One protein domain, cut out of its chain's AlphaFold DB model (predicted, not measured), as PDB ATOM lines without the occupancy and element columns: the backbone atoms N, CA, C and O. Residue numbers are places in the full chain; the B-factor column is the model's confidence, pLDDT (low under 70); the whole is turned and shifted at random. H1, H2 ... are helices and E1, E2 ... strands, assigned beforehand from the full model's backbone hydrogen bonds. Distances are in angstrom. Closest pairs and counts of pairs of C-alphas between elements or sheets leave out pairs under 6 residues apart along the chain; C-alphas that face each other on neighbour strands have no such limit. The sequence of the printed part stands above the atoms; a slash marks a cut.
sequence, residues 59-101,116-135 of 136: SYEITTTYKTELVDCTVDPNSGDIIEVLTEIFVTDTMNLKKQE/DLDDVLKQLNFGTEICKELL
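This is residues 59 to 101 and 116 to 135 of the 136 residues of an uncharacterized protein of Neocallimastix californiae (UniProt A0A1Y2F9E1). This is a long, narrow hairpin of two antiparallel strands, E1 and E2, with a single helix, H1, set loosely along one part of it. The hairpin makes the length of the rod, its turn at residues 76 to 81 sticks out free at one end, and H1 comes near the strands with its residues 120 to 135. The printed part has 63 residues with two named strands and one named helix, in the order E1, E2, H1; the sheet has the order E1 - E2 and is antiparallel, and the class is mixed, helices and strands. The whole is extended, with a radius of gyration of the C-alphas of 19.0 A, and its C-alphas span 69 by 18 by 13 A.

Find C-alpha 59 at (199.076, 309.792, 298.167); from there E1, residues 59 to 75, runs 52.6 A to C-alpha 75 at (242.969, 289.035, 318.411). After residues 76 to 81, look for E2, residues 82 to 99, which measures 53.6 A from first to last C-alpha. Past the cut, start at C-alpha 117 and follow H1, residues 117 to 135, for 27.8 A to C-alpha 135 at (223.669, 288.832, 306.465).

Begin with E1 and E2, a hairpin with a short link of six residues. Their directions stand at 168 degrees. Look at C-alphas 59 and 98, which face each other at 4.5 A, and then at C-alphas 75 and 82, which face each other at 4.6 A near the turn. Among the backbone pairs within hydrogen-bond range, you will find N 60 and O 97 at 2.8 A and N 83 and O 74 at 2.8 A. Now turn to H1: its closest C-alphas to E2 are those of Gly 127 and Asp 93, 8.0 A apart, and the centres of the two elements are 13.2 A apart. E1 and H1 are near each other, with 8 pairs of C-alphas within 10 A. In H1, 13 of 15 O i to N i+4 pairs are within hydrogen-bond range.

The two C-alphas farthest apart are those of Asn 78 and Glu 101, at 68.9 A. Residues 102 to 115 are not printed, and C-alphas 101 and 116 are 14.8 A apart across this cut, which lies in the link from E2 to H1. The mean pLDDT of the printed part is 70.2. In the B-factor column, look for values under 70 at residues 59 to 60, residue 93, residues 97 to 101 and residues 116 to 135; the mean of H1 is 52.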
ATOM      1  N   SER A  59     197.782 310.410 298.446       65.12
ATOM      2  CA  SER A  59     199.076 309.792 298.167       65.12
ATOM      3  C   SER A  59     199.955 309.971 299.395       65.12
ATOM      4  O   SER A  59     200.144 311.097 299.852       65.12
ATOM      5  N   TYR A  60     200.481 308.870 299.913       67.62
ATOM      6  CA  TYR A  60     201.409 308.832 301.032       67.62
ATOM      7  C   TYR A  60     202.754 308.329 300.519       67.62
ATOM      8  O   TYR A  60     202.817 307.286 299.873       67.62
ATOM      9  N   GLU A  61     203.819 309.062 300.812       70.88
ATOM     10  CA  GLU A  61     205.188 308.596 300.614       70.88
ATOM     11  C   GLU A  61     205.727 308.157 301.977       70.88
ATOM     12  O   GLU A  61     205.755 308.939 302.929       70.88
ATOM     13  N   ILE A  62     206.088 306.884 302.091       74.88
ATOM     14  CA  ILE A  62     206.653 306.285 303.297       74.88
ATOM     15  C   ILE A  62     208.112 305.983 302.997       74.88
ATOM     16  O   ILE A  62     208.413 305.143 302.156       74.88
ATOM     17  N   THR A  63     209.017 306.671 303.688       72.31
ATOM     18  CA  THR A  63     210.454 306.394 303.624       72.31
ATOM     19  C   THR A  63     210.876 305.655 304.887       72.31
ATOM     20  O   THR A  63     210.690 306.169 305.991       72.31
ATOM     21  N   THR A  64     211.474 304.478 304.728       73.75
ATOM     22  CA  THR A  64     212.021 303.673 305.823       73.75
ATOM     23  C   THR A  64     213.529 303.580 305.656       73.75
ATOM     24  O   THR A  64     214.020 303.302 304.569       73.75
ATOM     25  N   THR A  65     214.289 303.819 306.723       73.81
ATOM     26  CA  THR A  65     215.747 303.636 306.717       73.81
ATOM     27  C   THR A  65     216.138 302.624 307.781       73.81
ATOM     28  O   THR A  65     215.809 302.793 308.951       73.81
ATOM     29  N   TYR A  66     216.852 301.587 307.363       76.38
ATOM     30  CA  TYR A  66     217.418 300.545 308.206       76.38
ATOM     31  C   TYR A  66     218.907 300.826 308.397       76.38
ATOM     32  O   TYR A  66     219.642 300.976 307.421       76.38
ATOM     33  N   LYS A  67     219.351 300.894 309.654       81.69
ATOM     34  CA  LYS A  67     220.770 300.917 310.020       81.69
ATOM     35  C   LYS A  67     221.154 299.538 310.546       81.69
ATOM     36  O   LYS A  67     220.430 298.960 311.352       81.69
ATOM     37  N   THR A  68     222.281 299.008 310.099       81.88
ATOM     38  CA  THR A  68     222.878 297.780 310.630       81.88
ATOM     39  C   THR A  68     224.341 298.037 310.944       81.88
ATOM     40  O   THR A  68     225.055 298.628 310.140       81.88
ATOM     41  N   GLU A  69     224.776 297.594 312.116       81.62
ATOM     42  CA  GLU A  69     226.165 297.676 312.561       81.62
ATOM     43  C   GLU A  69     226.712 296.255 312.703       81.62
ATOM     44  O   GLU A  69     226.125 295.413 313.386       81.62
ATOM     45  N   LEU A  70     227.823 295.984 312.027       78.12
ATOM     46  CA  LEU A  70     228.566 294.734 312.104       78.12
ATOM     47  C   LEU A  70     229.886 295.015 312.809       78.12
ATOM     48  O   LEU A  70     230.677 295.836 312.349       78.12
ATOM     49  N   VAL A  71     230.112 294.318 313.916       85.44
ATOM     50  CA  VAL A  71     231.349 294.398 314.689       85.44
ATOM     51  C   VAL A  71     232.084 293.076 314.531       85.44
ATOM     52  O   VAL A  71     231.593 292.041 314.985       85.44
ATOM     53  N   ASP A  72     233.247 293.108 313.884       80.19
ATOM     54  CA  ASP A  72     234.151 291.961 313.813       80.19
ATOM     55  C   ASP A  72     235.352 292.184 314.733       80.19
ATOM     56  O   ASP A  72     235.996 293.232 314.695       80.19
ATOM     57  N   CYS A  73     235.654 291.192 315.564       88.25
ATOM     58  CA  CYS A  73     236.731 291.264 316.542       88.25
ATOM     59  C   CYS A  73     237.731 290.146 316.284       88.25
ATOM     60  O   CYS A  73     237.411 288.957 316.372       88.25
ATOM     61  N   THR A  74     238.981 290.529 316.060       87.56
ATOM     62  CA  THR A  74     240.104 289.602 315.943       87.56
ATOM     63  C   THR A  74     241.127 289.891 317.030       87.56
ATOM     64  O   THR A  74     241.202 290.998 317.550       87.56
ATOM     65  N   VAL A  75     241.886 288.876 317.433       91.50
ATOM     66  CA  VAL A  75     242.969 289.035 318.411       91.50
ATOM     67  C   VAL A  75     244.283 288.858 317.670       91.50
ATOM     68  O   VAL A  75     244.460 287.827 317.015       91.50
ATOM     69  N   ASP A  76     245.193 289.831 317.764       90.50
ATOM     70  CA  ASP A  76     246.545 289.688 317.225       90.50
ATOM     71  C   ASP A  76     247.270 288.580 318.009       90.50
ATOM     72  O   ASP A  76     247.466 288.705 319.222       90.50
ATOM     73  N   PRO A  77     247.680 287.476 317.360       85.81
ATOM     74  CA  PRO A  77     248.360 286.381 318.041       85.81
ATOM     75  C   PRO A  77     249.736 286.761 318.608       85.81
ATOM     76  O   PRO A  77     250.253 286.013 319.438       85.81
ATOM     77  N   ASN A  78     250.343 287.870 318.170       91.44
ATOM     78  CA  ASN A  78     251.681 288.273 318.606       91.44
ATOM     79  C   ASN A  78     251.657 289.214 319.814       91.44
ATOM     80  O   ASN A  78     252.458 289.034 320.731       91.44
ATOM     81  N   SER A  79     250.763 290.207 319.824       93.44
ATOM     82  CA  SER A  79     250.646 291.173 320.925       93.44
ATOM     83  C   SER A  79     249.543 290.829 321.929       93.44
ATOM     84  O   SER A  79     249.613 291.251 323.081       93.44
ATOM     85  N   GLY A  80     248.546 290.032 321.525       90.12
ATOM     86  CA  GLY A  80     247.335 289.782 322.308       90.12
ATOM     87  C   GLY A  80     246.317 290.924 322.251       90.12
ATOM     88  O   GLY A  80     245.315 290.864 322.965       90.12
ATOM     89  N   ASP A  81     246.553 291.942 321.418       92.88
ATOM     90  CA  ASP A  81     245.640 293.071 321.249       92.88
ATOM     91  C   ASP A  81     244.352 292.644 320.539       92.88
ATOM     92  O   ASP A  81     244.356 291.765 319.673       92.88
ATOM     93  N   ILE A  82     243.238 293.293 320.885       91.62
ATOM     94  CA  ILE A  82     241.953 293.113 320.204       91.62
ATOM     95  C   ILE A  82     241.850 294.167 319.102       91.62
ATOM     96  O   ILE A  82     241.901 295.366 319.369       91.62
ATOM     97  N   ILE A  83     241.687 293.707 317.869       90.50
ATOM     98  CA  ILE A  83     241.413 294.524 316.693       90.50
ATOM     99  C   ILE A  83     239.916 294.421 316.414       90.50
ATOM    100  O   ILE A  83     239.413 293.345 316.084       90.50
ATOM    101  N   GLU A  84     239.219 295.543 316.550       91.88
ATOM    102  CA  GLU A  84     237.789 295.673 316.278       91.88
ATOM    103  C   GLU A  84     237.579 296.407 314.950       91.88
ATOM    104  O   GLU A  84     238.170 297.460 314.703       91.88
ATOM    105  N   VAL A  85     236.742 295.843 314.084       87.31
ATOM    106  CA  VAL A  85     236.334 296.431 312.810       87.31
ATOM    107  C   VAL A  85     234.833 296.673 312.866       87.31
ATOM    108  O   VAL A  85     234.045 295.729 312.875       87.31
ATOM    109  N   LEU A  86     234.445 297.949 312.883       89.31
ATOM    110  CA  LEU A  86     233.052 298.378 312.805       89.31
ATOM    111  C   LEU A  86     232.680 298.661 311.346       89.31
ATOM    112  O   LEU A  86     233.302 299.496 310.690       89.31
ATOM    113  N   THR A  87     231.643 297.991 310.855       83.25
ATOM    114  CA  THR A  87     231.031 298.249 309.549       83.25
ATOM    115  C   THR A  87     229.599 298.723 309.749       83.25
ATOM    116  O   THR A  87     228.777 298.002 310.310       83.25
ATOM    117  N   GLU A  88     229.287 299.922 309.266       84.69
ATOM    118  CA  GLU A  88     227.931 300.472 309.291       84.69
ATOM    119  C   GLU A  88     227.294 300.372 307.901       84.69
ATOM    120  O   GLU A  88     227.875 300.795 306.901       84.69
ATOM    121  N   ILE A  89     226.081 299.827 307.837       77.81
ATOM    122  CA  ILE A  89     225.293 299.669 306.616       77.81
ATOM    123  C   ILE A  89     223.984 300.433 306.792       77.81
ATOM    124  O   ILE A  89     223.286 300.267 307.791       77.81
ATOM    125  N   PHE A  90     223.639 301.250 305.798       79.44
ATOM    126  CA  PHE A  90     222.387 301.998 305.749       79.44
ATOM    127  C   PHE A  90     221.613 301.602 304.494       79.44
ATOM    128  O   PHE A  90     222.130 301.719 303.383       79.44
ATOM    129  N   VAL A  91     220.375 301.149 304.669       74.06
ATOM    130  CA  VAL A  91     219.465 300.801 303.574       74.06
ATOM    131  C   VAL A  91     218.236 301.689 303.679       74.06
ATOM    132  O   VAL A  91     217.526 301.644 304.679       74.06
ATOM    133  N   THR A  92     217.977 302.492 302.654       75.38
ATOM    134  CA  THR A  92     216.793 303.354 302.589       75.38
ATOM    135  C   THR A  92     215.844 302.830 301.522       75.38
ATOM    136  O   THR A  92     216.237 302.681 300.367       75.38
ATOM    137  N   ASP A  93     214.598 302.583 301.912       65.50
ATOM    138  CA  ASP A  93     213.501 302.199 301.031       65.50
ATOM    139  C   ASP A  93     212.422 303.291 301.034       65.50
ATOM    140  O   ASP A  93     212.191 303.960 302.043       65.50
ATOM    141  N   THR A  94     211.783 303.515 299.890       72.06
ATOM    142  CA  THR A  94     210.724 304.516 299.724       72.06
ATOM    143  C   THR A  94     209.540 303.903 298.992       72.06
ATOM    144  O   THR A  94     209.616 303.566 297.812       72.06
ATOM    145  N   MET A  95     208.410 303.819 299.688       71.50
ATOM    146  CA  MET A  95     207.157 303.292 299.173       71.50
ATOM    147  C   MET A  95     206.139 304.409 298.964       71.50
ATOM    148  O   MET A  95     205.894 305.233 299.841       71.50
ATOM    149  N   ASN A  96     205.477 304.388 297.810       70.06
ATOM    150  CA  ASN A  96     204.376 305.290 297.495       70.06
ATOM    151  C   ASN A  96     203.037 304.548 297.602       70.06
ATOM    152  O   ASN A  96     202.711 303.726 296.746       70.06
ATOM    153  N   LEU A  97     202.243 304.858 298.627       67.75
ATOM    154  CA  LEU A  97     200.893 304.326 298.809       67.75
ATOM    155  C   LEU A  97     199.860 305.307 298.258       67.75
ATOM    156  O   LEU A  97     199.801 306.465 298.665       67.75
ATOM    157  N   LYS A  98     198.996 304.835 297.361       64.56
ATOM    158  CA  LYS A  98     197.862 305.611 296.849       64.56
ATOM    159  C   LYS A  98     196.572 305.001 297.373       64.56
ATOM    160  O   LYS A  98     196.226 303.885 296.999       64.56
ATOM    161  N   LYS A  99     195.845 305.737 298.214       59.47
ATOM    162  CA  LYS A  99     194.486 305.365 298.611       59.47
ATOM    163  C   LYS A  99     193.512 305.996 297.621       59.47
ATOM    164  O   LYS A  99     193.348 307.217 297.591       59.47
ATOM    165  N   GLN A 100     192.866 305.161 296.814       51.84
ATOM    166  CA  GLN A 100     191.705 305.577 296.038       51.84
ATOM    167  C   GLN A 100     190.480 305.461 296.948       51.84
ATOM    168  O   GLN A 100     190.105 304.362 297.348       51.84
ATOM    169  N   GLU A 101     189.886 306.588 297.336       52.28
ATOM    170  CA  GLU A 101     188.579 306.558 297.991       52.28
ATOM    171  C   GLU A 101     187.529 306.317 296.911       52.28
ATOM    172  O   GLU A 101     187.277 307.190 296.085       52.28
ATOM    173  N   ASP A 116     194.171 295.775 303.712       54.56
ATOM    174  CA  ASP A 116     194.378 294.750 304.723       54.56
ATOM    175  C   ASP A 116     195.701 295.102 305.392       54.56
ATOM    176  O   ASP A 116     196.747 295.136 304.739       54.56
ATOM    177  N   LEU A 117     195.651 295.502 306.663       52.31
ATOM    178  CA  LEU A 117     196.833 295.913 307.418       52.31
ATOM    179  C   LEU A 117     197.920 294.829 307.310       52.31
ATOM    180  O   LEU A 117     199.107 295.137 307.248       52.31
ATOM    181  N   ASP A 118     197.483 293.580 307.174       50.56
ATOM    182  CA  ASP A 118     198.284 292.399 306.891       50.56
ATOM    183  C   ASP A 118     199.067 292.472 305.574       50.56
ATOM    184  O   ASP A 118     200.211 292.027 305.534       50.56
ATOM    185  N   ASP A 119     198.522 293.044 304.503       54.72
ATOM    186  CA  ASP A 119     199.228 293.182 303.226       54.72
ATOM    187  C   ASP A 119     200.267 294.310 303.264       54.72
ATOM    188  O   ASP A 119     201.358 294.164 302.705       54.72
ATOM    189  N   VAL A 120     199.998 295.387 304.011       57.19
ATOM    190  CA  VAL A 120     200.991 296.443 304.295       57.19
ATOM    191  C   VAL A 120     202.117 295.900 305.186       57.19
ATOM    192  O   VAL A 120     203.296 296.130 304.915       57.19
ATOM    193  N   LEU A 121     201.775 295.121 306.217       54.47
ATOM    194  CA  LEU A 121     202.742 294.473 307.107       54.47
ATOM    195  C   LEU A 121     203.578 293.408 306.381       54.47
ATOM    196  O   LEU A 121     204.783 293.318 306.614       54.47
ATOM    197  N   LYS A 122     202.985 292.636 305.461       57.38
ATOM    198  CA  LYS A 122     203.726 291.698 304.600       57.38
ATOM    199  C   LYS A 122     204.715 292.424 303.696       57.38
ATOM    200  O   LYS A 122     205.850 291.974 303.591       57.38
ATOM    201  N   GLN A 123     204.325 293.545 303.079       55.44
ATOM    202  CA  GLN A 123     205.234 294.333 302.240       55.44
ATOM    203  C   GLN A 123     206.395 294.942 303.037       55.44
ATOM    204  O   GLN A 123     207.531 294.895 302.578       55.44
ATOM    205  N   LEU A 124     206.149 295.420 304.259       53.97
ATOM    206  CA  LEU A 124     207.216 295.874 305.160       53.97
ATOM    207  C   LEU A 124     208.141 294.726 305.607       53.97
ATOM    208  O   LEU A 124     209.343 294.930 305.770       53.97
ATOM    209  N   ASN A 125     207.613 293.507 305.753       52.50
ATOM    210  CA  ASN A 125     208.414 292.320 306.066       52.50
ATOM    211  C   ASN A 125     209.346 291.876 304.925       52.50
ATOM    212  O   ASN A 125     210.348 291.222 305.212       52.50
ATOM    213  N   PHE A 126     209.091 292.250 303.663       51.44
ATOM    214  CA  PHE A 126     210.028 291.965 302.565       51.44
ATOM    215  C   PHE A 126     211.364 292.708 302.729       51.44
ATOM    216  O   PHE A 126     212.412 292.131 302.443       51.44
ATOM    217  N   GLY A 127     211.359 293.937 303.263       52.50
ATOM    218  CA  GLY A 127     212.598 294.668 303.572       52.50
ATOM    219  C   GLY A 127     213.454 293.956 304.628       52.50
ATOM    220  O   GLY A 127     214.683 293.930 304.538       52.50
ATOM    221  N   THR A 128     212.803 293.292 305.586       53.00
ATOM    222  CA  THR A 128     213.456 292.483 306.626       53.00
ATOM    223  C   THR A 128     214.090 291.207 306.062       53.00
ATOM    224  O   THR A 128     215.177 290.828 306.495       53.00
ATOM    225  N   GLU A 129     213.449 290.541 305.097       51.56
ATOM    226  CA  GLU A 129     213.983 289.324 304.457       51.56
ATOM    227  C   GLU A 129     215.234 289.620 303.611       51.56
ATOM    228  O   GLU A 129     216.210 288.878 303.697       51.56
ATOM    229  N   ILE A 130     215.272 290.756 302.900       53.06
ATOM    230  CA  ILE A 130     216.465 291.207 302.155       53.06
ATOM    231  C   ILE A 130     217.653 291.434 303.102       53.06
ATOM    232  O   ILE A 130     218.786 291.069 302.790       53.06
ATOM    233  N   CYS A 131     217.403 291.995 304.288       49.09
ATOM    234  CA  CYS A 131     218.455 292.185 305.286       49.09
ATOM    235  C   CYS A 131     218.987 290.848 305.825       49.09
ATOM    236  O   CYS A 131     220.181 290.740 306.077       49.09
ATOM    237  N   LYS A 132     218.144 289.818 305.972       51.31
ATOM    238  CA  LYS A 132     218.602 288.476 306.378       51.31
ATOM    239  C   LYS A 132     219.458 287.815 305.299       51.31
ATOM    240  O   LYS A 132     220.490 287.242 305.619       51.31
ATOM    241  N   GLU A 133     219.061 287.922 304.033       50.06
ATOM    242  CA  GLU A 133     219.780 287.295 302.916       50.06
ATOM    243  C   GLU A 133     221.161 287.930 302.669       50.06
ATOM    244  O   GLU A 133     222.109 287.240 302.301       50.06
ATOM    245  N   LEU A 134     221.309 289.227 302.958       45.41
ATOM    246  CA  LEU A 134     222.600 289.926 302.913       45.41
ATOM    247  C   LEU A 134     223.505 289.638 304.124       45.41
ATOM    248  O   LEU A 134     224.700 289.927 304.062       45.41
ATOM    249  N   LEU A 135     222.953 289.090 305.211       45.69
ATOM    250  CA  LEU A 135     223.669 288.832 306.465       45.69
ATOM    251  C   LEU A 135     224.023 287.351 306.700       45.69
ATOM    252  O   LEU A 135     224.896 287.100 307.530       45.69
TER     253      LEU A 135